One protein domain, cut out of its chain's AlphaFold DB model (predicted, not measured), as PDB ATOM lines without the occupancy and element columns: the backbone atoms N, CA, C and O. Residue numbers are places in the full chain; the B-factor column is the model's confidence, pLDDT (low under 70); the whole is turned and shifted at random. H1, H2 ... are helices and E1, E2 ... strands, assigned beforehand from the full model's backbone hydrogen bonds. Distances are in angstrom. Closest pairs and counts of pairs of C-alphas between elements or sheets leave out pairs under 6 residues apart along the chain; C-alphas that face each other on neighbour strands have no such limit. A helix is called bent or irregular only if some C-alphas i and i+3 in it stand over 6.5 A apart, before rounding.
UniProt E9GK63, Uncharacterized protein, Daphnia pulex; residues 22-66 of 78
ATOM      1  N   ASN A  22      32.146  33.140 -17.917       89.69
ATOM      2  CA  ASN A  22      31.176  32.428 -17.081       89.69
ATOM      3  C   ASN A  22      29.932  33.276 -16.838       89.69
ATOM      4  O   ASN A  22      28.820  32.779 -17.003       89.69
ATOM      5  N   ASP A  23      30.107  34.560 -16.518       91.00
ATOM      6  CA  ASP A  23      28.988  35.493 -16.376       91.00
ATOM      7  C   ASP A  23      28.269  35.697 -17.711       91.00
ATOM      8  O   ASP A  23      27.036  35.671 -17.762       91.00
ATOM      9  N   TYR A  24      29.025  35.807 -18.807       90.69
ATOM     10  CA  TYR A  24      28.461  35.903 -20.154       90.69
ATOM     11  C   TYR A  24      27.578  34.696 -20.518       90.69
ATOM     12  O   TYR A  24      26.488  34.863 -21.067       90.69
ATOM     13  N   LEU A  25      28.026  33.477 -20.200       91.50
ATOM     14  CA  LEU A  25      27.310  32.238 -20.518       91.50
ATOM     15  C   LEU A  25      26.344  31.785 -19.420       91.50
ATOM     16  O   LEU A  25      25.678  30.765 -19.597       91.50
ATOM     17  N   ARG A  26      26.225  32.512 -18.304       91.94
ATOM     18  CA  ARG A  26      25.507  32.038 -17.112       91.94
ATOM     19  C   ARG A  26      24.059  31.665 -17.395       91.94
ATOM     20  O   ARG A  26      23.612  30.596 -16.990       91.94
ATOM     21  N   HIS A  27      23.331  32.529 -18.102       91.38
ATOM     22  CA  HIS A  27      21.932  32.267 -18.452       91.38
ATOM     23  C   HIS A  27      21.800  31.054 -19.378       91.38
ATOM     24  O   HIS A  27      20.971  30.188 -19.120       91.38
ATOM     25  N   PHE A  28      22.673  30.951 -20.387       91.69
ATOM     26  CA  PHE A  28      22.712  29.799 -21.287       91.69
ATOM     27  C   PHE A  28      23.005  28.500 -20.529       91.69
ATOM     28  O   PHE A  28      22.309  27.513 -20.729       91.69
ATOM     29  N   HIS A  29      23.997  28.504 -19.633       92.44
ATOM     30  CA  HIS A  29      24.369  27.344 -18.826       92.44
ATOM     31  C   HIS A  29      23.212  26.863 -17.943       92.44
ATOM     32  O   HIS A  29      22.913  25.675 -17.925       92.44
ATOM     33  N   ILE A  30      22.538  27.773 -17.234       95.00
ATOM     34  CA  ILE A  30      21.411  27.410 -16.364       95.00
ATOM     35  C   ILE A  30      20.278  26.779 -17.182       95.00
ATOM     36  O   ILE A  30      19.753  25.731 -16.807       95.00
ATOM     37  N   GLU A  31      19.918  27.398 -18.307       93.75
ATOM     38  CA  GLU A  31      18.839  26.914 -19.165       93.75
ATOM     39  C   GLU A  31      19.179  25.559 -19.798       93.75
ATOM     40  O   GLU A  31      18.393  24.615 -19.698       93.75
ATOM     41  N   ILE A  32      20.357  25.434 -20.415       93.38
ATOM     42  CA  ILE A  32      20.726  24.218 -21.140       93.38
ATOM     43  C   ILE A  32      20.936  23.032 -20.199       93.38
ATOM     44  O   ILE A  32      20.530  21.925 -20.539       93.38
ATOM     45  N   THR A  33      21.490  23.250 -19.003       94.81
ATOM     46  CA  THR A  33      21.629  22.199 -17.988       94.81
ATOM     47  C   THR A  33      20.258  21.687 -17.563       94.81
ATOM     48  O   THR A  33      20.027  20.481 -17.589       94.81
ATOM     49  N   ASN A  34      19.304  22.586 -17.303       94.50
ATOM     50  CA  ASN A  34      17.935  22.189 -16.984       94.50
ATOM     51  C   ASN A  34      17.273  21.396 -18.127       94.50
ATOM     52  O   ASN A  34      16.594  20.405 -17.871       94.50
ATOM     53  N   LEU A  35      17.485  21.797 -19.385       94.31
ATOM     54  CA  LEU A  35      16.949  21.092 -20.557       94.31
ATOM     55  C   LEU A  35      17.596  19.719 -20.781       94.31
ATOM     56  O   LEU A  35      16.928  18.805 -21.257       94.31
ATOM     57  N   ILE A  36      18.879  19.562 -20.459       94.88
ATOM     58  CA  ILE A  36      19.577  18.272 -20.542       94.88
ATOM     59  C   ILE A  36      19.086  17.328 -19.435       94.88
ATOM     60  O   ILE A  36      18.841  16.153 -19.706       94.88
ATOM     61  N   GLU A  37      18.928  17.831 -18.209       94.81
ATOM     62  CA  GLU A  37      18.539  17.030 -17.040       94.81
ATOM     63  C   GLU A  37      17.058  16.640 -17.056       94.81
ATOM     64  O   GLU A  37      16.716  15.476 -16.851       94.81
ATOM     65  N   ASN A  38      16.178  17.607 -17.321       94.31
ATOM     66  CA  ASN A  38      14.729  17.423 -17.229       94.31
ATOM     67  C   ASN A  38      14.070  17.153 -18.591       94.31
ATOM     68  O   ASN A  38      12.924  16.699 -18.649       94.31
ATOM     69  N   GLY A  39      14.797  17.383 -19.688       92.94
ATOM     70  CA  GLY A  39      14.257  17.345 -21.041       92.94
ATOM     71  C   GLY A  39      13.449  18.598 -21.394       92.94
ATOM     72  O   GLY A  39      13.281  19.525 -20.599       92.94
ATOM     73  N   CYS A  40      12.954  18.639 -22.627       91.94
ATOM     74  CA  CYS A  40      12.090  19.698 -23.131       91.94
ATOM     75  C   CYS A  40      10.689  19.145 -23.385       91.94
ATOM     76  O   CYS A  40      10.493  18.281 -24.244       91.94
ATOM     77  N   GLN A  41       9.700  19.667 -22.663       92.69
ATOM     78  CA  GLN A  41       8.318  19.259 -22.857       92.69
ATOM     79  C   GLN A  41       7.723  19.962 -24.076       92.69
ATOM     80  O   GLN A  41       7.488  21.171 -24.075       92.69
ATOM     81  N   TYR A  42       7.461  19.189 -25.125       91.44
ATOM     82  CA  TYR A  42       6.821  19.673 -26.337       91.44
ATOM     83  C   TYR A  42       5.579  18.834 -26.620       91.44
ATOM     84  O   TYR A  42       5.661  17.639 -26.912       91.44
ATOM     85  N   LYS A  43       4.409  19.480 -26.539       90.06
ATOM     86  CA  LYS A  43       3.099  18.812 -26.547       90.06
ATOM     87  C   LYS A  43       3.014  17.796 -25.395       90.06
ATOM     88  O   LYS A  43       3.215  18.164 -24.244       90.06
ATOM     89  N   GLU A  44       2.740  16.532 -25.701       93.75
ATOM     90  CA  GLU A  44       2.622  15.432 -24.735       93.75
ATOM     91  C   GLU A  44       3.905  14.591 -24.638       93.75
ATOM     92  O   GLU A  44       3.911  13.522 -24.035       93.75
ATOM     93  N   SER A  45       5.006  15.040 -25.249       93.06
ATOM     94  CA  SER A  45       6.272  14.304 -25.279       93.06
ATOM     95  C   SER A  45       7.379  15.071 -24.568       93.06
ATOM     96  O   SER A  45       7.539  16.275 -24.765       93.06
ATOM     97  N   ASN A  46       8.170  14.355 -23.766       93.31
ATOM     98  CA  ASN A  46       9.414  14.880 -23.222       93.31
ATOM     99  C   ASN A  46      10.568  14.543 -24.175       93.31
ATOM    100  O   ASN A  46      10.845  13.372 -24.440       93.31
ATOM    101  N   LEU A  47      11.210  15.574 -24.714       94.19
ATOM    102  CA  LEU A  47      12.324  15.450 -25.643       94.19
ATOM    103  C   LEU A  47      13.639  15.500 -24.870       94.19
ATOM    104  O   LEU A  47      13.934  16.487 -24.199       94.19
ATOM    105  N   LYS A  48      14.460  14.457 -25.004       93.75
ATOM    106  CA  LYS A  48      15.826  14.471 -24.481       93.75
ATOM    107  C   LYS A  48      16.674  15.442 -25.301       93.75
ATOM    108  O   LYS A  48      16.686  15.359 -26.529       93.75
ATOM    109  N   ILE A  49      17.389  16.333 -24.622       93.31
ATOM    110  CA  ILE A  49      18.276  17.314 -25.248       93.31
ATOM    111  C   ILE A  49      19.729  16.911 -25.003       93.31
ATOM    112  O   ILE A  49      20.108  16.575 -23.885       93.31
ATOM    113  N   GLU A  50      20.548  16.957 -26.054       92.38
ATOM    114  CA  GLU A  50      21.992  16.724 -25.988       92.38
ATOM    115  C   GLU A  50      22.728  17.764 -26.842       92.38
ATOM    116  O   GLU A  50      22.268  18.148 -27.921       92.38
ATOM    117  N   ILE A  51      23.887  18.219 -26.366       90.69
ATOM    118  CA  ILE A  51      24.744  19.154 -27.100       90.69
ATOM    119  C   ILE A  51      25.742  18.342 -27.925       90.69
ATOM    120  O   ILE A  51      26.662  17.741 -27.377       90.69
ATOM    121  N   ALA A  52      25.599  18.370 -29.250       90.38
ATOM    122  CA  ALA A  52      26.553  17.717 -30.152       90.38
ATOM    123  C   ALA A  52      27.918  18.431 -30.199       90.38
ATOM    124  O   ALA A  52      28.944  17.810 -30.470       90.38
ATOM    125  N   GLY A  53      27.943  19.742 -29.947       87.50
ATOM    126  CA  GLY A  53      29.165  20.536 -29.891       87.50
ATOM    127  C   GLY A  53      28.893  22.037 -29.920       87.50
ATOM    128  O   GLY A  53      27.781  22.479 -30.208       87.50
ATOM    129  N   LEU A  54      29.933  22.823 -29.640       86.31
ATOM    130  CA  LEU A  54      29.914  24.280 -29.756       86.31
ATOM    131  C   LEU A  54      30.695  24.691 -31.005       86.31
ATOM    132  O   LEU A  54      31.901  24.461 -31.094       86.31
ATOM    133  N   CYS A  55      30.005  25.299 -31.968       86.25
ATOM    134  CA  CYS A  55      30.624  25.845 -33.171       86.25
ATOM    135  C   CYS A  55      30.870  27.343 -32.968       86.25
ATOM    136  O   CYS A  55      29.928  28.123 -32.836       86.25
ATOM    137  N   CYS A  56      32.138  27.735 -32.894       85.31
ATOM    138  CA  CYS A  56      32.582  29.109 -32.684       85.31
ATOM    139  C   CYS A  56      33.804  29.376 -33.564       85.31
ATOM    140  O   CYS A  56      34.577  28.457 -33.848       85.31
ATOM    141  N   ASP A  57      34.004  30.629 -33.966       86.19
ATOM    142  CA  ASP A  57      35.277  31.035 -34.551       86.19
ATOM    143  C   ASP A  57      36.397  30.983 -33.491       86.19
ATOM    144  O   ASP A  57      36.150  30.912 -32.283       86.19
ATOM    145  N   ALA A  58      37.656  30.990 -33.937       82.69
ATOM    146  CA  ALA A  58      38.807  30.900 -33.039       82.69
ATOM    147  C   ALA A  58      38.779  31.928 -31.876       82.69
ATOM    148  O   ALA A  58      38.985  31.521 -30.735       82.69
ATOM    149  N   PRO A  59      38.499  33.233 -32.070       83.31
ATOM    150  CA  PRO A  59      38.502  34.192 -30.958       83.31
ATOM    151  C   PRO A  59      37.325  34.044 -29.975       83.31
ATOM    152  O   PRO A  59      37.473  34.415 -28.801       83.31
ATOM    153  N   ALA A  60      36.163  33.536 -30.403       86.25
ATOM    154  CA  ALA A  60      35.072  33.217 -29.481       86.25
ATOM    155  C   ALA A  60      35.346  31.907 -28.734       86.25
ATOM    156  O   ALA A  60      35.160  31.846 -27.519       86.25
ATOM    157  N   LEU A  61      35.878  30.889 -29.416       86.44
ATOM    158  CA  LEU A  61      36.247  29.628 -28.774       86.44
ATOM    159  C   LEU A  61      37.344  29.838 -27.722       86.44
ATOM    160  O   LEU A  61      37.279  29.236 -26.651       86.44
ATOM    161  N   SER A  62      38.326  30.708 -27.987       85.25
ATOM    162  CA  SER A  62      39.396  30.995 -27.027       85.25
ATOM    163  C   SER A  62      38.865  31.713 -25.789       85.25
ATOM    164  O   SER A  62      39.286  31.421 -24.676       85.25
ATOM    165  N   PHE A  63      37.899  32.612 -25.982       87.19
ATOM    166  CA  PHE A  63      37.217  33.301 -24.893       87.19
ATOM    167  C   PHE A  63      36.432  32.348 -24.001       87.19
ATOM    168  O   PHE A  63      36.635  32.357 -22.793       87.19
ATOM    169  N   ILE A  64      35.601  31.491 -24.596       88.19
ATOM    170  CA  ILE A  64      34.786  30.524 -23.851       88.19
ATOM    171  C   ILE A  64      35.677  29.528 -23.098       88.19
ATOM    172  O   ILE A  64      35.415  29.220 -21.942       88.19
ATOM    173  N   LYS A  65      36.752  29.042 -23.732       84.69
ATOM    174  CA  LYS A  65      37.697  28.096 -23.117       84.69
ATOM    175  C   LYS A  65      38.684  28.753 -22.137       84.69
ATOM    176  O   LYS A  65      39.501  28.032 -21.570       84.69
ATOM    177  N   LEU A  66      38.665  30.081 -21.966       82.19
ATOM    178  CA  LEU A  66      39.674  30.834 -21.199       82.19
ATOM    179  C   LEU A  66      41.124  30.538 -21.648       82.19
ATOM    180  O   LEU A  66      42.063  30.563 -20.853       82.19
TER     181      LEU A  66
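Overview. This is residues 22 to 66 of the 78 residues of an uncharacterized protein of Daphnia pulex (UniProt E9GK63). The printed part makes a long, narrow loop that nearly closes on itself: H1 runs along one long side, the small hairpin of E1 and E2 makes the turn at one end, residues 48 to 57 run back along the other long side, and H2 sits at the far end, near the start of H1. The loop is loosely formed, with few contacts across it, and H1 has a kink of 38 degrees near residue 29. The printed part has 45 residues, with two named helices and two named strands in the order H1, E1, E2, H2; the two strands form one antiparallel sheet of order E1 - E2, and the class is mostly helix. The whole is loose, with a radius of gyration of the C-alphas of 13.3 A, and the C-alphas span 41 by 20 by 13 A along their three main axes.

Arrangement. The sheet consists of two strands, E1 at residues 40 to 42 and E2 at residues 45 to 47, which are antiparallel neighbours and form a hairpin. The angle between their N-to-C directions is 144 degrees. C-alphas 41 and 46 face each other at 4.5 A, and C-alphas 40 and 47 face each other at 4.9 A. Across the pair, N 40 and O 47 are within hydrogen-bond range at 2.8 A, and so are N 47 and O 40 at 2.8 A. Before the hairpin comes H1, residues 22 to 38, joined to E1 by a tight link of one residue. H1 and E2 are apart, but only just, with a closest distance of 8.4 A between their C-alphas. After the hairpin, a short link of 10 residues leads from E2 to H2, residues 58 to 64. H2 and E1 are apart. H1 and H2 are close but not clearly touching, with 1 pair of C-alphas within 8 A; the closest are those of Asn 22 and Ile 64, at 7.9 A. Their lines are about perpendicular, at 76 degrees, and their centres are 18.3 A apart. In H2 every O i to N i+4 pair is within hydrogen-bond range, while in H1 this holds for 11 of 13 pairs.

Along the chain. E1 begins at C-alpha 40, at (12.090, 19.698, -23.131), and runs from Cys 40 to Tyr 42. E2 runs from Ser 45 to Leu 47. Each of these strands measures 6.2 A from first to last C-alpha. H1 runs from Asn 22, whose C-alpha is at (31.176, 32.428, -17.081), to Asn 38, a length of 22.3 A. H1 is irregular: the C-alphas of Tyr 24 and His 27 are 7.7 A apart. H2 runs from Ala 58 to Ile 64, a length of 10.0 A, and ends at C-alpha 64, at (34.786, 30.524, -23.851).

Size, cuts and confidence. The outline is a rod, and the two C-alphas farthest apart are those of Glu 44 and Pro 59, at 41.0 A. The C-alphas of the first and last printed residues, Asn 22 and Leu 66, are 9.6 A apart. Two stretches stand free: residues 26 to 31, which belong to H1, and residues 57 to 62, of which 58 to 62 belong to H2. The printed part runs from residue 22 to residue 66 with no cut, and no link is long. The mean pLDDT of the printed part is 90.5, and no printed residue is under 70; H2 has a mean of 86.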